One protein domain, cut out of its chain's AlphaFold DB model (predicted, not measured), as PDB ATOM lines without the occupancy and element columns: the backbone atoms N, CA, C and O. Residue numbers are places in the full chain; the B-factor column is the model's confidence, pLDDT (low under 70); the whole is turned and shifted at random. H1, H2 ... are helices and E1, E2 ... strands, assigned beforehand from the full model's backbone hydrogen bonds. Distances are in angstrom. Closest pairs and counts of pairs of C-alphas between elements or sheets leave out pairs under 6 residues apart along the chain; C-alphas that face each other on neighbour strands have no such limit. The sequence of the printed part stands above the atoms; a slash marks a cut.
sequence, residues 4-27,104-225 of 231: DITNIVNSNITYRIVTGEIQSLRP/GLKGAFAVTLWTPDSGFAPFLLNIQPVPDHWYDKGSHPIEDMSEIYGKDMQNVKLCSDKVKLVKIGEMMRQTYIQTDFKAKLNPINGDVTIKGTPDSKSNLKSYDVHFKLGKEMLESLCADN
ATOM      1  N   ASP A   4     186.404 166.329  91.068       90.00
ATOM      2  CA  ASP A   4     186.086 165.653  92.326       90.00
ATOM      3  C   ASP A   4     186.670 164.239  92.278       90.00
ATOM      4  O   ASP A   4     186.249 163.417  91.471       90.00
ATOM      5  N   ILE A   5     187.658 163.970  93.131       88.25
ATOM      6  CA  ILE A   5     188.350 162.672  93.196       88.25
ATOM      7  C   ILE A   5     187.994 161.908  94.477       88.25
ATOM      8  O   ILE A   5     188.730 161.023  94.915       88.25
ATOM      9  N   THR A   6     186.875 162.258  95.117       86.81
ATOM     10  CA  THR A   6     186.460 161.696  96.410       86.81
ATOM     11  C   THR A   6     186.338 160.174  96.380       86.81
ATOM     12  O   THR A   6     186.785 159.515  97.317       86.81
ATOM     13  N   ASN A   7     185.799 159.597  95.304       82.31
ATOM     14  CA  ASN A   7     185.648 158.144  95.181       82.31
ATOM     15  C   ASN A   7     187.005 157.427  95.121       82.31
ATOM     16  O   ASN A   7     187.204 156.460  95.853       82.31
ATOM     17  N   ILE A   8     187.954 157.958  94.341       81.44
ATOM     18  CA  ILE A   8     189.328 157.437  94.221       81.44
ATOM     19  C   ILE A   8     190.066 157.537  95.560       81.44
ATOM     20  O   ILE A   8     190.832 156.653  95.940       81.44
ATOM     21  N   VAL A   9     189.849 158.622  96.304       83.31
ATOM     22  CA  VAL A   9     190.417 158.752  97.649       83.31
ATOM     23  C   VAL A   9     189.798 157.716  98.582       83.31
ATOM     24  O   VAL A   9     190.537 156.960  99.203       83.31
ATOM     25  N   ASN A  10     188.471 157.607  98.635       80.50
ATOM     26  CA  ASN A  10     187.786 156.657  99.512       80.50
ATOM     27  C   ASN A  10     188.190 155.196  99.266       80.50
ATOM     28  O   ASN A  10     188.316 154.444 100.230       80.50
ATOM     29  N   SER A  11     188.430 154.792  98.014       78.31
ATOM     30  CA  SER A  11     188.832 153.417  97.687       78.31
ATOM     31  C   SER A  11     190.278 153.084  98.065       78.31
ATOM     32  O   SER A  11     190.605 151.909  98.217       78.31
ATOM     33  N   ASN A  12     191.134 154.096  98.241       80.81
ATOM     34  CA  ASN A  12     192.586 153.933  98.345       80.81
ATOM     35  C   ASN A  12     193.192 154.473  99.653       80.81
ATOM     36  O   ASN A  12     194.414 154.625  99.771       80.81
ATOM     37  N   ILE A  13     192.356 154.797 100.641       82.12
ATOM     38  CA  ILE A  13     192.815 155.193 101.975       82.12
ATOM     39  C   ILE A  13     193.101 153.953 102.818       82.12
ATOM     40  O   ILE A  13     192.319 153.009 102.871       82.12
ATOM     41  N   THR A  14     194.205 153.988 103.558       77.69
ATOM     42  CA  THR A  14     194.506 152.995 104.592       77.69
ATOM     43  C   THR A  14     194.937 153.674 105.884       77.69
ATOM     44  O   THR A  14     195.506 154.768 105.867       77.69
ATOM     45  N   TYR A  15     194.698 153.009 107.017       77.44
ATOM     46  CA  TYR A  15     195.174 153.474 108.317       77.44
ATOM     47  C   TYR A  15     196.151 152.486 108.937       77.44
ATOM     48  O   TYR A  15     196.026 151.265 108.796       77.44
ATOM     49  N   ARG A  16     197.130 153.021 109.662       75.19
ATOM     50  CA  ARG A  16     198.100 152.228 110.422       75.19
ATOM     51  C   ARG A  16     198.315 152.821 111.797       75.19
ATOM     52  O   ARG A  16     198.357 154.041 111.939       75.19
ATOM     53  N   ILE A  17     198.511 151.954 112.784       77.25
ATOM     54  CA  ILE A  17     199.043 152.374 114.077       77.25
ATOM     55  C   ILE A  17     200.559 152.217 114.036       77.25
ATOM     56  O   ILE A  17     201.079 151.155 113.691       77.25
ATOM     57  N   VAL A  18     201.279 153.278 114.378       73.94
ATOM     58  CA  VAL A  18     202.739 153.245 114.497       73.94
ATOM     59  C   VAL A  18     203.145 153.761 115.861       73.94
ATOM     60  O   VAL A  18     202.570 154.727 116.356       73.94
ATOM     61  N   THR A  19     204.159 153.143 116.453       75.31
ATOM     62  CA  THR A  19     204.872 153.754 117.579       75.31
ATOM     63  C   THR A  19     205.965 154.656 117.030       75.31
ATOM     64  O   THR A  19     206.507 154.396 115.955       75.31
ATOM     65  N   GLY A  20     206.310 155.728 117.731       74.50
ATOM     66  CA  GLY A  20     207.402 156.575 117.272       74.50
ATOM     67  C   GLY A  20     207.480 157.918 117.963       74.50
ATOM     68  O   GLY A  20     207.036 158.092 119.097       74.50
ATOM     69  N   GLU A  21     208.070 158.861 117.241       79.62
ATOM     70  CA  GLU A  21     208.158 160.259 117.617       79.62
ATOM     71  C   GLU A  21     207.707 161.124 116.440       79.62
ATOM     72  O   GLU A  21     208.270 161.062 115.340       79.62
ATOM     73  N   ILE A  22     206.686 161.939 116.684       78.81
ATOM     74  CA  ILE A  22     206.262 162.997 115.768       78.81
ATOM     75  C   ILE A  22     206.610 164.346 116.374       78.81
ATOM     76  O   ILE A  22     206.690 164.493 117.589       78.81
ATOM     77  N   GLN A  23     206.751 165.356 115.534       79.56
ATOM     78  CA  GLN A  23     206.693 166.746 115.944       79.56
ATOM     79  C   GLN A  23     205.367 167.322 115.470       79.56
ATOM     80  O   GLN A  23     205.046 167.257 114.290       79.56
ATOM     81  N   SER A  24     204.589 167.889 116.383       81.81
ATOM     82  CA  SER A  24     203.371 168.627 116.035       81.81
ATOM     83  C   SER A  24     203.555 170.091 116.382       81.81
ATOM     84  O   SER A  24     204.077 170.392 117.461       81.81
ATOM     85  N   LEU A  25     203.111 170.978 115.500       83.19
ATOM     86  CA  LEU A  25     203.041 172.399 115.794       83.19
ATOM     87  C   LEU A  25     201.930 172.621 116.834       83.19
ATOM     88  O   LEU A  25     200.781 172.234 116.612       83.19
ATOM     89  N   ARG A  26     202.282 173.138 118.017       83.88
ATOM     90  CA  ARG A  26     201.337 173.349 119.127       83.88
ATOM     91  C   ARG A  26     201.456 174.751 119.709       83.88
ATOM     92  O   ARG A  26     202.586 175.222 119.866       83.88
ATOM     93  N   PRO A  27     200.333 175.359 120.135       86.50
ATOM     94  CA  PRO A  27     200.365 176.585 120.914       86.50
ATOM     95  C   PRO A  27     201.219 176.410 122.171       86.50
ATOM     96  O   PRO A  27     201.053 175.445 122.922       86.50
ATOM     97  N   GLY A 104     207.980 167.719 120.136       81.44
ATOM     98  CA  GLY A 104     208.146 166.276 120.040       81.44
ATOM     99  C   GLY A 104     207.126 165.563 120.923       81.44
ATOM    100  O   GLY A 104     206.974 165.889 122.100       81.44
ATOM    101  N   LEU A 105     206.438 164.584 120.353       81.06
ATOM    102  CA  LEU A 105     205.533 163.688 121.047       81.06
ATOM    103  C   LEU A 105     205.972 162.261 120.749       81.06
ATOM    104  O   LEU A 105     206.015 161.854 119.589       81.06
ATOM    105  N   LYS A 106     206.291 161.517 121.807       82.38
ATOM    106  CA  LYS A 106     206.521 160.073 121.751       82.38
ATOM    107  C   LYS A 106     205.239 159.356 122.143       82.38
ATOM    108  O   LYS A 106     204.557 159.810 123.056       82.38
ATOM    109  N   GLY A 107     204.935 158.257 121.470       78.81
ATOM    110  CA  GLY A 107     203.741 157.460 121.745       78.81
ATOM    111  C   GLY A 107     203.348 156.635 120.532       78.81
ATOM    112  O   GLY A 107     204.201 156.332 119.687       78.81
ATOM    113  N   ALA A 108     202.061 156.307 120.435       79.06
ATOM    114  CA  ALA A 108     201.488 155.785 119.206       79.06
ATOM    115  C   ALA A 108     200.595 156.770 118.486       79.06
ATOM    116  O   ALA A 108     199.991 157.680 119.061       79.06
ATOM    117  N   PHE A 109     200.510 156.525 117.188       82.25
ATOM    118  CA  PHE A 109     199.833 157.395 116.265       82.25
ATOM    119  C   PHE A 109     199.021 156.599 115.258       82.25
ATOM    120  O   PHE A 109     199.519 155.623 114.695       82.25
ATOM    121  N   ALA A 110     197.803 157.065 114.997       82.44
ATOM    122  CA  ALA A 110     197.046 156.699 113.814       82.44
ATOM    123  C   ALA A 110     197.549 157.519 112.627       82.44
ATOM    124  O   ALA A 110     197.537 158.750 112.645       82.44
ATOM    125  N   VAL A 111     198.004 156.809 111.608       83.31
ATOM    126  CA  VAL A 111     198.572 157.327 110.368       83.31
ATOM    127  C   VAL A 111     197.550 157.077 109.269       83.31
ATOM    128  O   VAL A 111     197.208 155.920 109.030       83.31
ATOM    129  N   THR A 112     197.083 158.131 108.597       85.06
ATOM    130  CA  THR A 112     196.210 158.012 107.421       85.06
ATOM    131  C   THR A 112     197.022 158.136 106.145       85.06
ATOM    132  O   THR A 112     197.710 159.136 105.932       85.06
ATOM    133  N   LEU A 113     196.912 157.135 105.284       82.94
ATOM    134  CA  LEU A 113     197.707 156.988 104.077       82.94
ATOM    135  C   LEU A 113     196.793 156.942 102.858       82.94
ATOM    136  O   LEU A 113     195.763 156.280 102.915       82.94
ATOM    137  N   TRP A 114     197.187 157.592 101.768       85.25
ATOM    138  CA  TRP A 114     196.500 157.497 100.479       85.25
ATOM    139  C   TRP A 114     197.445 157.000  99.394       85.25
ATOM    140  O   TRP A 114     198.547 157.536  99.243       85.25
ATOM    141  N   THR A 115     196.988 156.008  98.636       82.69
ATOM    142  CA  THR A 115     197.761 155.353  97.575       82.69
ATOM    143  C   THR A 115     196.998 155.455  96.266       82.69
ATOM    144  O   THR A 115     196.219 154.560  95.962       82.69
ATOM    145  N   PRO A 116     197.157 156.553  95.512       73.94
ATOM    146  CA  PRO A 116     196.334 156.812  94.330       73.94
ATOM    147  C   PRO A 116     196.342 155.660  93.326       73.94
ATOM    148  O   PRO A 116     195.297 155.355  92.767       73.94
ATOM    149  N   ASP A 117     197.493 155.010  93.157       73.00
ATOM    150  CA  ASP A 117     197.660 153.814  92.340       73.00
ATOM    151  C   ASP A 117     198.758 152.917  92.951       73.00
ATOM    152  O   ASP A 117     199.702 153.391  93.592       73.00
ATOM    153  N   SER A 118     198.606 151.607  92.758       67.75
ATOM    154  CA  SER A 118     199.475 150.505  93.181       67.75
ATOM    155  C   SER A 118     200.954 150.661  92.797       67.75
ATOM    156  O   SER A 118     201.820 150.097  93.468       67.75
ATOM    157  N   GLY A 119     201.253 151.439  91.752       69.31
ATOM    158  CA  GLY A 119     202.617 151.751  91.318       69.31
ATOM    159  C   GLY A 119     203.329 152.829  92.142       69.31
ATOM    160  O   GLY A 119     204.539 153.008  91.988       69.31
ATOM    161  N   PHE A 120     202.623 153.546  93.025       70.50
ATOM    162  CA  PHE A 120     203.171 154.688  93.755       70.50
ATOM    163  C   PHE A 120     203.299 154.438  95.258       70.50
ATOM    164  O   PHE A 120     202.506 153.742  95.889       70.50
ATOM    165  N   ALA A 121     204.307 155.073  95.859       69.88
ATOM    166  CA  ALA A 121     204.421 155.134  97.310       69.88
ATOM    167  C   ALA A 121     203.261 155.958  97.908       69.88
ATOM    168  O   ALA A 121     202.836 156.943  97.295       69.88
ATOM    169  N   PRO A 122     202.780 155.621  99.116       75.56
ATOM    170  CA  PRO A 122     201.730 156.396  99.765       75.56
ATOM    171  C   PRO A 122     202.103 157.830 100.077       75.56
ATOM    172  O   PRO A 122     203.228 158.150 100.483       75.56
ATOM    173  N   PHE A 123     201.058 158.645 100.108       77.44
ATOM    174  CA  PHE A 123     201.052 159.932 100.776       77.44
ATOM    175  C   PHE A 123     200.583 159.788 102.216       77.44
ATOM    176  O   PHE A 123     199.539 159.194 102.485       77.44
ATOM    177  N   LEU A 124     201.325 160.385 103.147       79.25
ATOM    178  CA  LEU A 124     200.881 160.531 104.525       79.25
ATOM    179  C   LEU A 124     199.989 161.755 104.593       79.25
ATOM    180  O   LEU A 124     200.479 162.888 104.588       79.25
ATOM    181  N   LEU A 125     198.686 161.518 104.662       82.94
ATOM    182  CA  LEU A 125     197.712 162.590 104.767       82.94
ATOM    183  C   LEU A 125     197.696 163.174 106.178       82.94
ATOM    184  O   LEU A 125     197.690 164.387 106.354       82.94
ATOM    185  N   ASN A 126     197.701 162.319 107.199       86.19
ATOM    186  CA  ASN A 126     197.506 162.764 108.572       86.19
ATOM    187  C   ASN A 126     198.150 161.814 109.581       86.19
ATOM    188  O   ASN A 126     198.240 160.611 109.344       86.19
ATOM    189  N   ILE A 127     198.575 162.366 110.716       82.50
ATOM    190  CA  ILE A 127     199.052 161.602 111.867       82.50
ATOM    191  C   ILE A 127     198.424 162.191 113.124       82.50
ATOM    192  O   ILE A 127     198.559 163.391 113.374       82.50
ATOM    193  N   GLN A 128     197.780 161.360 113.939       84.69
ATOM    194  CA  GLN A 128     197.171 161.797 115.194       84.69
ATOM    195  C   GLN A 128     197.540 160.876 116.351       84.69
ATOM    196  O   GLN A 128     197.630 159.666 116.149       84.69
ATOM    197  N   PRO A 129     197.772 161.428 117.557       82.12
ATOM    198  CA  PRO A 129     198.029 160.612 118.733       82.12
ATOM    199  C   PRO A 129     196.810 159.750 119.048       82.12
ATOM    200  O   PRO A 129     195.676 160.216 118.957       82.12
ATOM    201  N   VAL A 130     197.066 158.511 119.448       78.75
ATOM    202  CA  VAL A 130     196.049 157.573 119.928       78.75
ATOM    203  C   VAL A 130     196.410 157.104 121.335       78.75
ATOM    204  O   VAL A 130     197.568 157.244 121.736       78.75
ATOM    205  N   PRO A 131     195.450 156.576 122.111       76.19
ATOM    206  CA  PRO A 131     195.749 156.020 123.421       76.19
ATOM    207  C   PRO A 131     196.800 154.911 123.361       76.19
ATOM    208  O   PRO A 131     196.818 154.112 122.423       76.19
ATOM    209  N   ASP A 132     197.612 154.794 124.415       68.81
ATOM    210  CA  ASP A 132     198.697 153.812 124.416       68.81
ATOM    211  C   ASP A 132     198.206 152.358 124.344       68.81
ATOM    212  O   ASP A 132     198.873 151.481 123.796       68.81
ATOM    213  N   HIS A 133     196.984 152.100 124.814       70.06
ATOM    214  CA  HIS A 133     196.385 150.770 124.753       70.06
ATOM    215  C   HIS A 133     196.069 150.300 123.321       70.06
ATOM    216  O   HIS A 133     195.973 149.099 123.091       70.06
ATOM    217  N   TRP A 134     195.990 151.201 122.330       71.12
ATOM    218  CA  TRP A 134     195.792 150.818 120.922       71.12
ATOM    219  C   TRP A 134     196.997 150.062 120.334       71.12
ATOM    220  O   TRP A 134     196.864 149.400 119.295       71.12
ATOM    221  N   TYR A 135     198.159 150.135 120.996       65.50
ATOM    222  CA  TYR A 135     199.401 149.469 120.595       65.50
ATOM    223  C   TYR A 135     200.028 148.588 121.686       65.50
ATOM    224  O   TYR A 135     201.163 148.135 121.513       65.50
ATOM    225  N   ASP A 136     199.334 148.357 122.804       61.78
ATOM    226  CA  ASP A 136     199.934 147.715 123.974       61.78
ATOM    227  C   ASP A 136     200.435 146.294 123.667       61.78
ATOM    228  O   ASP A 136     199.783 145.510 122.974       61.78
ATOM    229  N   LYS A 137     201.624 145.962 124.185       55.06
ATOM    230  CA  LYS A 137     202.387 144.735 123.887       55.06
ATOM    231  C   LYS A 137     201.825 143.506 124.624       55.06
ATOM    232  O   LYS A 137     202.581 142.729 125.200       55.06
ATOM    233  N   GLY A 138     200.504 143.325 124.601       45.56
ATOM    234  CA  GLY A 138     199.824 142.128 125.101       45.56
ATOM    235  C   GLY A 138     199.242 142.204 126.516       45.56
ATOM    236  O   GLY A 138     198.741 141.187 126.988       45.56
ATOM    237  N   SER A 139     199.267 143.356 127.202       51.19
ATOM    238  CA  SER A 139     198.616 143.517 128.521       51.19
ATOM    239  C   SER A 139     197.110 143.761 128.439       51.19
ATOM    240  O   SER A 139     196.384 143.388 129.358       51.19
ATOM    241  N   HIS A 140     196.638 144.360 127.347       52.22
ATOM    242  CA  HIS A 140     195.224 144.632 127.124       52.22
ATOM    243  C   HIS A 140     194.762 143.944 125.839       52.22
ATOM    244  O   HIS A 140     195.495 143.967 124.842       52.22
ATOM    245  N   PRO A 141     193.570 143.317 125.838       49.28
ATOM    246  CA  PRO A 141     192.953 142.890 124.600       49.28
ATOM    247  C   PRO A 141     192.770 144.119 123.717       49.28
ATOM    248  O   PRO A 141     192.391 145.199 124.163       49.28
ATOM    249  N   ILE A 142     193.107 143.929 122.457       49.59
ATOM    250  CA  ILE A 142     192.944 144.919 121.413       49.59
ATOM    251  C   ILE A 142     191.459 145.267 121.329       49.59
ATOM    252  O   ILE A 142     190.631 144.369 121.199       49.59
ATOM    253  N   GLU A 143     191.132 146.555 121.358       53.84
ATOM    254  CA  GLU A 143     189.814 146.997 120.917       53.84
ATOM    255  C   GLU A 143     189.745 146.838 119.396       53.84
ATOM    256  O   GLU A 143     190.514 147.465 118.660       53.84
ATOM    257  N   ASP A 144     188.866 145.947 118.936       43.22
ATOM    258  CA  ASP A 144     188.607 145.778 117.513       43.22
ATOM    259  C   ASP A 144     187.937 147.036 116.961       43.22
ATOM    260  O   ASP A 144     186.927 147.526 117.474       43.22
ATOM    261  N   MET A 145     188.502 147.542 115.871       51.25
ATOM    262  CA  MET A 145     187.844 148.517 115.011       51.25
ATOM    263  C   MET A 145     187.179 147.766 113.860       51.25
ATOM    264  O   MET A 145     187.714 146.771 113.381       51.25
ATOM    265  N   SER A 146     186.013 148.246 113.424       40.22
ATOM    266  CA  SER A 146     185.183 147.599 112.398       40.22
ATOM    267  C   SER A 146     185.996 147.147 111.175       40.22
ATOM    268  O   SER A 146     186.662 147.953 110.530       40.22
ATOM    269  N   GLU A 147     185.906 145.857 110.847       32.66
ATOM    270  CA  GLU A 147     186.721 145.188 109.831       32.66
ATOM    271  C   GLU A 147     186.218 145.435 108.404       32.66
ATOM    272  O   GLU A 147     185.344 144.711 107.937       32.66
ATOM    273  N   ILE A 148     186.808 146.375 107.655       41.69
ATOM    274  CA  ILE A 148     186.827 146.261 106.188       41.69
ATOM    275  C   ILE A 148     188.105 146.900 105.592       41.69
ATOM    276  O   ILE A 148     188.254 148.117 105.574       41.69
ATOM    277  N   TYR A 149     188.984 146.036 105.063       39.47
ATOM    278  CA  TYR A 149     190.146 146.277 104.177       39.47
ATOM    279  C   TYR A 149     191.485 146.823 104.718       39.47
ATOM    280  O   TYR A 149     191.568 147.726 105.546       39.47
ATOM    281  N   GLY A 150     192.561 146.317 104.091       33.31
ATOM    282  CA  GLY A 150     193.858 146.982 103.928       33.31
ATOM    283  C   GLY A 150     195.023 145.993 103.806       33.31
ATOM    284  O   GLY A 150     195.116 145.088 104.623       33.31
ATOM    285  N   LYS A 151     195.944 146.181 102.839       32.19
ATOM    286  CA  LYS A 151     197.279 145.529 102.790       32.19
ATOM    287  C   LYS A 151     198.385 146.477 102.274       32.19
ATOM    288  O   LYS A 151     198.080 147.382 101.517       32.19
ATOM    289  N   ASP A 152     199.605 146.262 102.786       32.88
ATOM    290  CA  ASP A 152     200.963 146.701 102.366       32.88
ATOM    291  C   ASP A 152     201.276 148.161 102.039       32.88
ATOM    292  O   ASP A 152     200.741 148.644 101.063       32.88
ATOM    293  N   MET A 153     202.246 148.782 102.761       38.50
ATOM    294  CA  MET A 153     203.022 149.974 102.349       38.50
ATOM    295  C   MET A 153     204.343 150.182 103.114       38.50
ATOM    296  O   MET A 153     204.412 149.956 104.323       38.50
ATOM    297  N   GLN A 154     205.352 150.694 102.395       31.66
ATOM    298  CA  GLN A 154     206.641 151.207 102.887       31.66
ATOM    299  C   GLN A 154     206.797 152.718 102.603       31.66
ATOM    300  O   GLN A 154     206.113 153.260 101.743       31.66
ATOM    301  N   ASN A 155     207.708 153.351 103.360       35.09
ATOM    302  CA  ASN A 155     208.220 154.735 103.320       35.09
ATOM    303  C   ASN A 155     207.304 155.819 102.739       35.09
ATOM    304  O   ASN A 155     207.230 156.053 101.536       35.09
ATOM    305  N   VAL A 156     206.681 156.552 103.659       46.53
ATOM    306  CA  VAL A 156     205.640 157.529 103.372       46.53
ATOM    307  C   VAL A 156     206.205 158.950 103.337       46.53
ATOM    308  O   VAL A 156     206.872 159.379 104.283       46.53
ATOM    309  N   LYS A 157     205.907 159.703 102.274       44.69
ATOM    310  CA  LYS A 157     206.191 161.143 102.196       44.69
ATOM    311  C   LYS A 157     205.068 161.926 102.876       44.69
ATOM    312  O   LYS A 157     203.891 161.648 102.655       44.69
ATOM    313  N   LEU A 158     205.433 162.895 103.714       55.28
ATOM    314  CA  LEU A 158     204.487 163.642 104.537       55.28
ATOM    315  C   LEU A 158     203.895 164.851 103.808       55.28
ATOM    316  O   LEU A 158     204.654 165.679 103.311       55.28
ATOM    317  N   CYS A 159     202.558 164.933 103.738       56.84
ATOM    318  CA  CYS A 159     201.828 165.999 103.033       56.84
ATOM    319  C   CYS A 159     201.217 167.071 103.954       56.84
ATOM    320  O   CYS A 159     200.585 167.998 103.461       56.84
ATOM    321  N   SER A 160     201.391 166.967 105.273       64.94
ATOM    322  CA  SER A 160     200.954 167.978 106.243       64.94
ATOM    323  C   SER A 160     202.033 169.031 106.528       64.94
ATOM    324  O   SER A 160     203.212 168.722 106.685       64.94
ATOM    325  N   ASP A 161     201.593 170.279 106.665       64.44
ATOM    326  CA  ASP A 161     202.365 171.440 107.112       64.44
ATOM    327  C   ASP A 161     202.416 171.590 108.648       64.44
ATOM    328  O   ASP A 161     203.257 172.325 109.169       64.44
ATOM    329  N   LYS A 162     201.559 170.874 109.390       67.62
ATOM    330  CA  LYS A 162     201.410 170.984 110.860       67.62
ATOM    331  C   LYS A 162     202.001 169.826 111.656       67.62
ATOM    332  O   LYS A 162     202.130 169.919 112.880       67.62
ATOM    333  N   VAL A 163     202.361 168.736 110.987       68.06
ATOM    334  CA  VAL A 163     202.971 167.560 111.612       68.06
ATOM    335  C   VAL A 163     204.230 167.189 110.846       68.06
ATOM    336  O   VAL A 163     204.236 167.191 109.626       68.06
ATOM    337  N   LYS A 164     205.307 166.864 111.555       68.75
ATOM    338  CA  LYS A 164     206.555 166.329 111.010       68.75
ATOM    339  C   LYS A 164     206.784 164.948 111.604       68.75
ATOM    340  O   LYS A 164     206.659 164.755 112.812       68.75
ATOM    341  N   LEU A 165     207.143 163.985 110.770       63.03
ATOM    342  CA  LEU A 165     207.513 162.654 111.226       63.03
ATOM    343  C   LEU A 165     209.011 162.638 111.513       63.03
ATOM    344  O   LEU A 165     209.810 162.804 110.596       63.03
ATOM    345  N   VAL A 166     209.380 162.495 112.788       63.53
ATOM    346  CA  VAL A 166     210.787 162.534 113.219       63.53
ATOM    347  C   VAL A 166     211.385 161.137 113.179       63.53
ATOM    348  O   VAL A 166     212.463 160.930 112.628       63.53
ATOM    349  N   LYS A 167     210.673 160.163 113.750       63.91
ATOM    350  CA  LYS A 167     211.101 158.767 113.775       63.91
ATOM    351  C   LYS A 167     209.887 157.849 113.791       63.91
ATOM    352  O   LYS A 167     209.079 157.914 114.715       63.91
ATOM    353  N   ILE A 168     209.794 156.957 112.808       62.81
ATOM    354  CA  ILE A 168     208.882 155.810 112.877       62.81
ATOM    355  C   ILE A 168     209.604 154.700 113.646       62.81
ATOM    356  O   ILE A 168     210.766 154.401 113.365       62.81
ATOM    357  N   GLY A 169     208.942 154.146 114.656       59.78
ATOM    358  CA  GLY A 169     209.345 152.917 115.329       59.78
ATOM    359  C   GLY A 169     208.880 151.690 114.548       59.78
ATOM    360  O   GLY A 169     208.909 151.666 113.320       59.78
ATOM    361  N   GLU A 170     208.436 150.657 115.257       58.41
ATOM    362  CA  GLU A 170     207.853 149.484 114.608       58.41
ATOM    363  C   GLU A 170     206.498 149.861 113.994       58.41
ATOM    364  O   GLU A 170     205.602 150.377 114.676       58.41
ATOM    365  N   MET A 171     206.374 149.640 112.681       55.16
ATOM    366  CA  MET A 171     205.093 149.725 111.989       55.16
ATOM    367  C   MET A 171     204.254 148.532 112.413       55.16
ATOM    368  O   MET A 171     204.646 147.386 112.194       55.16
ATOM    369  N   MET A 172     203.105 148.813 113.013       59.97
ATOM    370  CA  MET A 172     202.199 147.773 113.461       59.97
ATOM    371  C   MET A 172     201.090 147.555 112.429       59.97
ATOM    372  O   MET A 172     201.036 148.184 111.368       59.97
ATOM    373  N   ARG A 173     200.227 146.598 112.764       57.72
ATOM    374  CA  ARG A 173     199.018 146.188 112.051       57.72
ATOM    375  C   ARG A 173     198.214 147.334 111.430       57.72
ATOM    376  O   ARG A 173     198.177 148.469 111.915       57.72
ATOM    377  N   GLN A 174     197.495 146.976 110.381       59.28
ATOM    378  CA  GLN A 174     196.507 147.848 109.768       59.28
ATOM    379  C   GLN A 174     195.293 147.995 110.679       59.28
ATOM    380  O   GLN A 174     194.966 147.094 111.448       59.28
ATOM    381  N   THR A 175     194.676 149.168 110.616       58.91
ATOM    382  CA  THR A 175     193.474 149.503 111.375       58.91
ATOM    383  C   THR A 175     192.476 150.182 110.450       58.91
ATOM    384  O   THR A 175     192.830 150.616 109.352       58.91
ATOM    385  N   TYR A 176     191.240 150.306 110.911       65.06
ATOM    386  CA  TYR A 176     190.204 151.077 110.244       65.06
ATOM    387  C   TYR A 176     189.745 152.225 111.142       65.06
ATOM    388  O   TYR A 176     189.659 152.063 112.356       65.06
ATOM    389  N   ILE A 177     189.473 153.385 110.549       70.56
ATOM    390  CA  ILE A 177     188.867 154.545 111.208       70.56
ATOM    391  C   ILE A 177     187.756 155.030 110.283       70.56
ATOM    392  O   ILE A 177     188.026 155.418 109.142       70.56
ATOM    393  N   GLN A 178     186.518 155.041 110.774       72.62
ATOM    394  CA  GLN A 178     185.395 155.567 110.007       72.62
ATOM    395  C   GLN A 178     185.585 157.074 109.802       72.62
ATOM    396  O   GLN A 178     185.524 157.852 110.752       72.62
ATOM    397  N   THR A 179     185.836 157.477 108.559       80.25
ATOM    398  CA  THR A 179     186.124 158.864 108.178       80.25
ATOM    399  C   THR A 179     185.424 159.175 106.869       80.25
ATOM    400  O   THR A 179     185.550 158.416 105.913       80.25
ATOM    401  N   ASP A 180     184.706 160.295 106.824       85.00
ATOM    402  CA  ASP A 180     184.185 160.859 105.579       85.00
ATOM    403  C   ASP A 180     185.288 161.667 104.891       85.00
ATOM    404  O   ASP A 180     185.853 162.589 105.497       85.00
ATOM    405  N   PHE A 181     185.598 161.332 103.639       87.38
ATOM    406  CA  PHE A 181     186.563 162.071 102.833       87.38
ATOM    407  C   PHE A 181     185.879 162.903 101.767       87.38
ATOM    408  O   PHE A 181     184.925 162.475 101.128       87.38
ATOM    409  N   LYS A 182     186.433 164.092 101.536       91.88
ATOM    410  CA  LYS A 182     186.126 164.930 100.375       91.88
ATOM    411  C   LYS A 182     187.426 165.355  99.734       91.88
ATOM    412  O   LYS A 182     188.302 165.869 100.433       91.88
ATOM    413  N   ALA A 183     187.548 165.162  98.427       91.38
ATOM    414  CA  ALA A 183     188.794 165.414  97.728       91.38
ATOM    415  C   ALA A 183     188.594 166.131  96.394       91.38
ATOM    416  O   ALA A 183     187.677 165.837  95.634       91.38
ATOM    417  N   LYS A 184     189.474 167.091  96.113       93.06
ATOM    418  CA  LYS A 184     189.460 167.898  94.892       93.06
ATOM    419  C   LYS A 184     190.845 167.930  94.267       93.06
ATOM    420  O   LYS A 184     191.824 168.130  94.983       93.06
ATOM    421  N   LEU A 185     190.900 167.807  92.946       91.06
ATOM    422  CA  LEU A 185     192.110 167.914  92.138       91.06
ATOM    423  C   LEU A 185     191.962 169.059  91.132       91.06
ATOM    424  O   LEU A 185     190.970 169.153  90.412       91.06
ATOM    425  N   ASN A 186     192.967 169.921  91.049       90.62
ATOM    426  CA  ASN A 186     193.114 170.859  89.950       90.62
ATOM    427  C   ASN A 186     194.030 170.238  88.877       90.62
ATOM    428  O   ASN A 186     195.249 170.230  89.057       90.62
ATOM    429  N   PRO A 187     193.488 169.753  87.748       86.81
ATOM    430  CA  PRO A 187     194.267 169.083  86.711       86.81
ATOM    431  C   PRO A 187     195.263 170.010  85.997       86.81
ATOM    432  O   PRO A 187     196.207 169.535  85.381       86.81
ATOM    433  N   ILE A 188     195.092 171.338  86.081       85.69
ATOM    434  CA  ILE A 188     195.962 172.301  85.384       85.69
ATOM    435  C   ILE A 188     197.319 172.424  86.080       85.69
ATOM    436  O   ILE A 188     198.349 172.576  85.427       85.69
ATOM    437  N   ASN A 189     197.324 172.413  87.413       86.00
ATOM    438  CA  ASN A 189     198.534 172.633  88.198       86.00
ATOM    439  C   ASN A 189     198.891 171.454  89.116       86.00
ATOM    440  O   ASN A 189     199.986 171.464  89.666       86.00
ATOM    441  N   GLY A 190     198.031 170.443  89.244       84.50
ATOM    442  CA  GLY A 190     198.243 169.274  90.093       84.50
ATOM    443  C   GLY A 190     197.962 169.511  91.577       84.50
ATOM    444  O   GLY A 190     198.374 168.688  92.394       84.50
ATOM    445  N   ASP A 191     197.312 170.618  91.948       88.94
ATOM    446  CA  ASP A 191     196.964 170.886  93.346       88.94
ATOM    447  C   ASP A 191     195.838 169.954  93.801       88.94
ATOM    448  O   ASP A 191     194.764 169.904  93.199       88.94
ATOM    449  N   VAL A 192     196.078 169.248  94.900       87.94
ATOM    450  CA  VAL A 192     195.134 168.335  95.539       87.94
ATOM    451  C   VAL A 192     194.778 168.858  96.918       87.94
ATOM    452  O   VAL A 192     195.638 169.291  97.682       87.94
ATOM    453  N   THR A 193     193.489 168.802  97.234       90.75
ATOM    454  CA  THR A 193     192.944 169.071  98.565       90.75
ATOM    455  C   THR A 193     192.178 167.848  99.034       90.75
ATOM    456  O   THR A 193     191.261 167.419  98.337       90.75
ATOM    457  N   ILE A 194     192.529 167.302 100.199       90.25
ATOM    458  CA  ILE A 194     191.819 166.180 100.826       90.25
ATOM    459  C   ILE A 194     191.423 166.576 102.242       90.25
ATOM    460  O   ILE A 194     192.276 166.799 103.100       90.25
ATOM    461  N   LYS A 195     190.117 166.570 102.500       92.31
ATOM    462  CA  LYS A 195     189.538 166.783 103.821       92.31
ATOM    463  C   LYS A 195     189.026 165.463 104.381       92.31
ATOM    464  O   LYS A 195     188.155 164.847 103.775       92.31
ATOM    465  N   GLY A 196     189.535 165.065 105.544       89.62
ATOM    466  CA  GLY A 196     189.068 163.904 106.302       89.62
ATOM    467  C   GLY A 196     188.280 164.331 107.538       89.62
ATOM    468  O   GLY A 196     188.746 165.158 108.326       89.62
ATOM    469  N   THR A 197     187.090 163.764 107.724       89.69
ATOM    470  CA  THR A 197     186.218 164.011 108.881       89.69
ATOM    471  C   THR A 197     185.923 162.688 109.592       89.69
ATOM    472  O   THR A 197     185.006 161.979 109.175       89.69
ATOM    473  N   PRO A 198     186.708 162.323 110.626       84.38
ATOM    474  CA  PRO A 198     186.459 161.115 111.406       84.38
ATOM    475  C   PRO A 198     185.092 161.162 112.084       84.38
ATOM    476  O   PRO A 198     184.564 162.242 112.372       84.38
ATOM    477  N   ASP A 199     184.529 159.992 112.355       79.94
ATOM    478  CA  ASP A 199     183.315 159.880 113.146       79.94
ATOM    479  C   ASP A 199     183.523 160.380 114.589       79.94
ATOM    480  O   ASP A 199     184.639 160.486 115.105       79.94
ATOM    481  N   SER A 200     182.424 160.685 115.276       75.12
ATOM    482  CA  SER A 200     182.465 161.214 116.644       75.12
ATOM    483  C   SER A 200     182.916 160.196 117.698       75.12
ATOM    484  O   SER A 200     183.196 160.591 118.828       75.12
ATOM    485  N   LYS A 201     182.995 158.901 117.356       72.75
ATOM    486  CA  LYS A 201     183.365 157.820 118.284       72.75
ATOM    487  C   LYS A 201     184.872 157.572 118.336       72.75
ATOM    488  O   LYS A 201     185.372 157.156 119.375       72.75
ATOM    489  N   SER A 202     185.596 157.860 117.255       68.19
ATOM    490  CA  SER A 202     187.046 157.643 117.151       68.19
ATOM    491  C   SER A 202     187.902 158.553 118.044       68.19
ATOM    492  O   SER A 202     189.090 158.290 118.214       68.19
ATOM    493  N   ASN A 203     187.338 159.631 118.609       78.19
ATOM    494  CA  ASN A 203     188.072 160.704 119.303       78.19
ATOM    495  C   ASN A 203     189.177 161.373 118.454       78.19
ATOM    496  O   ASN A 203     190.030 162.088 118.989       78.19
ATOM    497  N   LEU A 204     189.157 161.177 117.134       82.69
ATOM    498  CA  LEU A 204     190.098 161.790 116.204       82.69
ATOM    499  C   LEU A 204     189.554 163.120 115.679       82.69
ATOM    500  O   LEU A 204     188.351 163.354 115.584       82.69
ATOM    501  N   LYS A 205     190.469 164.026 115.345       86.56
ATOM    502  CA  LYS A 205     190.146 165.353 114.823       86.56
ATOM    503  C   LYS A 205     190.031 165.314 113.305       86.56
ATOM    504  O   LYS A 205     190.781 164.608 112.634       86.56
ATOM    505  N   SER A 206     189.146 166.131 112.749       89.25
ATOM    506  CA  SER A 206     189.143 166.390 111.309       89.25
ATOM    507  C   SER A 206     190.444 167.060 110.872       89.25
ATOM    508  O   SER A 206     191.077 167.781 111.651       89.25
ATOM    509  N   TYR A 207     190.824 166.846 109.621       87.19
ATOM    510  CA  TYR A 207     192.028 167.420 109.037       87.19
ATOM    511  C   TYR A 207     191.807 167.777 107.567       87.19
ATOM    512  O   TYR A 207     190.913 167.245 106.909       87.19
ATOM    513  N   ASP A 208     192.632 168.695 107.079       88.00
ATOM    514  CA  ASP A 208     192.670 169.138 105.689       88.00
ATOM    515  C   ASP A 208     194.130 169.138 105.235       88.00
ATOM    516  O   ASP A 208     195.016 169.541 105.996       88.00
ATOM    517  N   VAL A 209     194.382 168.618 104.039       84.75
ATOM    518  CA  VAL A 209     195.721 168.444 103.481       84.75
ATOM    519  C   VAL A 209     195.735 169.021 102.082       84.75
ATOM    520  O   VAL A 209     194.929 168.630 101.236       84.75
ATOM    521  N   HIS A 210     196.706 169.894 101.831       87.62
ATOM    522  CA  HIS A 210     196.940 170.489 100.523       87.62
ATOM    523  C   HIS A 210     198.342 170.131 100.052       87.62
ATOM    524  O   HIS A 210     199.328 170.410 100.734       87.62
ATOM    525  N   PHE A 211     198.445 169.508  98.885       83.81
ATOM    526  CA  PHE A 211     199.730 169.143  98.301       83.81
ATOM    527  C   PHE A 211     199.646 169.120  96.781       83.81
ATOM    528  O   PHE A 211     198.566 169.171  96.199       83.81
ATOM    529  N   LYS A 212     200.808 169.058  96.134       84.56
ATOM    530  CA  LYS A 212     200.931 169.077  94.681       84.56
ATOM    531  C   LYS A 212     201.386 167.718  94.167       84.56
ATOM    532  O   LYS A 212     202.369 167.171  94.674       84.56
ATOM    533  N   LEU A 213     200.696 167.196  93.160       83.75
ATOM    534  CA  LEU A 213     201.064 165.951  92.496       83.75
ATOM    535  C   LEU A 213     202.204 166.146  91.498       83.75
ATOM    536  O   LEU A 213     202.367 167.205  90.888       83.75
ATOM    537  N   GLY A 214     202.994 165.087  91.327       82.50
ATOM    538  CA  GLY A 214     203.936 164.979  90.218       82.50
ATOM    539  C   GLY A 214     203.204 164.722  88.903       82.50
ATOM    540  O   GLY A 214     202.094 164.194  88.898       82.50
ATOM    541  N   LYS A 215     203.851 165.071  87.787       83.56
ATOM    542  CA  LYS A 215     203.278 164.966  86.439       83.56
ATOM    543  C   LYS A 215     202.766 163.555  86.112       83.56
ATOM    544  O   LYS A 215     201.629 163.423  85.693       83.56
ATOM    545  N   GLU A 216     203.568 162.525  86.373       82.12
ATOM    546  CA  GLU A 216     203.225 161.123  86.064       82.12
ATOM    547  C   GLU A 216     201.953 160.655  86.793       82.12
ATOM    548  O   GLU A 216     201.075 160.033  86.206       82.12
ATOM    549  N   MET A 217     201.818 161.005  88.072       82.62
ATOM    550  CA  MET A 217     200.644 160.648  88.873       82.62
ATOM    551  C   MET A 217     199.407 161.458  88.489       82.62
ATOM    552  O   MET A 217     198.291 160.951  88.533       82.62
ATOM    553  N   LEU A 218     199.605 162.726  88.125       85.88
ATOM    554  CA  LEU A 218     198.534 163.575  87.626       85.88
ATOM    555  C   LEU A 218     197.954 163.016  86.323       85.88
ATOM    556  O   LEU A 218     196.740 162.971  86.172       85.88
ATOM    557  N   GLU A 219     198.817 162.578  85.406       84.81
ATOM    558  CA  GLU A 219     198.410 161.950  84.147       84.81
ATOM    559  C   GLU A 219     197.636 160.652  84.399       84.81
ATOM    560  O   GLU A 219     196.557 160.486  83.840       84.81
ATOM    561  N   SER A 220     198.120 159.793  85.304       82.12
ATOM    562  CA  SER A 220     197.417 158.567  85.706       82.12
ATOM    563  C   SER A 220     196.015 158.846  86.266       82.12
ATOM    564  O   SER A 220     195.051 158.249  85.804       82.12
ATOM    565  N   LEU A 221     195.867 159.806  87.186       80.94
ATOM    566  CA  LEU A 221     194.564 160.132  87.787       80.94
ATOM    567  C   LEU A 221     193.587 160.822  86.824       80.94
ATOM    568  O   LEU A 221     192.378 160.808  87.058       80.94
ATOM    569  N   CYS A 222     194.089 161.483  85.783       79.75
ATOM    570  CA  CYS A 222     193.250 162.122  84.774       79.75
ATOM    571  C   CYS A 222     192.829 161.145  83.666       79.75
ATOM    572  O   CYS A 222     191.721 161.286  83.163       79.75
ATOM    573  N   ALA A 223     193.670 160.163  83.319       70.31
ATOM    574  CA  ALA A 223     193.369 159.169  82.286       70.31
ATOM    575  C   ALA A 223     192.156 158.295  82.650       70.31
ATOM    576  O   ALA A 223     191.307 158.052  81.800       70.31
ATOM    577  N   ASP A 224     192.020 157.916  83.924       60.00
ATOM    578  CA  ASP A 224     190.899 157.095  84.407       60.00
ATOM    579  C   ASP A 224     189.544 157.838  84.420       60.00
ATOM    580  O   ASP A 224     188.505 157.210  84.594       60.00
ATOM    581  N   ASN A 225     189.525 159.167  84.243       55.06
ATOM    582  CA  ASN A 225     188.293 159.969  84.240       55.06
ATOM    583  C   ASN A 225     187.735 160.251  82.830       55.06
ATOM    584  O   ASN A 225     186.625 160.766  82.728       55.06
TER     585      ASN A 225
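What this domain is: This is residues 4 to 27 and 104 to 225 of the 231 residues of an uncharacterized protein of Fibrobacter sp. UWB8 (UniProt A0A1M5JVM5). Two sheets are partly face to face with their strands crossed: a twisted sheet of E3, E2, E1 and E4, in which E1, E2 and E4 bend sharply, and a smaller sheet of E5, E6 and E7. H1 packs on E5 and leads into E1, H3 grazes the smaller sheet, H2 lies on the larger one, and a long loop, residues 136 to 162, swings out and comes back beside E3. The printed part has 146 residues, with three named helices and seven named strands in the order H1 E1 E2 E3 H2 E4 E5 E6 E7 H3. The class is mixed, helices and strands, and both sheets, ordered E3 E2 E1 E4 and E5 E6 E7, are antiparallel. The whole is compact, with a radius of gyration of the C-alphas of 15.4 A and spans of 51 by 34 by 28 A.

Where its parts are: H1 is residues 6 to 12 and begins at C-alpha 6 (186.460, 161.696, 96.410). E1, residues 13 to 27, is 29.6 A long and bends by 99 degrees at residue 19. E2 is residues 104 to 114, 24.4 A, with a bend of 95 degrees at residue 107. E3 is residues 123 to 130 and H2 residues 132 to 135. E4, residues 163 to 175, bends by 106 degrees at residue 167. E5, residues 179 to 186, is 22.9 A long, E6, residues 191 to 198, is 23.1 A long, and E7 is residues 207 to 212. H3, residues 215 to 223, ends at C-alpha 223 (193.369, 159.169, 82.286).

How they stand to each other: In the larger sheet N 18 and O 109 of E1 and E2 are 2.9 A apart, N 112 and O 126 of the hairpin E2 and E3 2.8 A, and N 169 and O 19 of E4 and E1 2.8 A, each within hydrogen-bond range. Residues 157 to 158 pair parallel with residues 123 to 124 of E3. The sheets form a sandwich, two sheets face to face, with strands at 90 degrees; the closest C-alphas of E3 and E7 are those of Leu 125 and Val 209, 6.3 A apart. E5, E6 and E7 are a meander, each strand the antiparallel neighbour of the one before, with N 182 and O 195 2.9 A apart and N 194 and O 209 2.9 A apart. H1 stands up from this sheet at 61 degrees, at a height over the sheet of 6.7 A; its closest C-alpha to E5 is that of Thr 6, 4.6 A from that of Ala 183. H3 only grazes the same sheet with residues 218 to 222. H2 is on the larger sheet at a height of 7.8 A; the closest C-alphas of H2 and E2 are those of Asp 132 and Ala 108, 6.2 A apart. In H1 and H3 every O i to N i+4 pair is within hydrogen-bond range; H2 is too short for one.

The domain as a whole: The C-alphas farthest apart, those of Ser 139 and Ile 188, are 51.9 A apart. Residues 28 to 103 are not printed, and C-alphas 27 and 104 are 12.9 A apart across the cut. The link from H2 to E4, 27 residues, is long. The mean pLDDT of the printed part is 72.9, and 49 residues are under 70, among them residues 135 to 176.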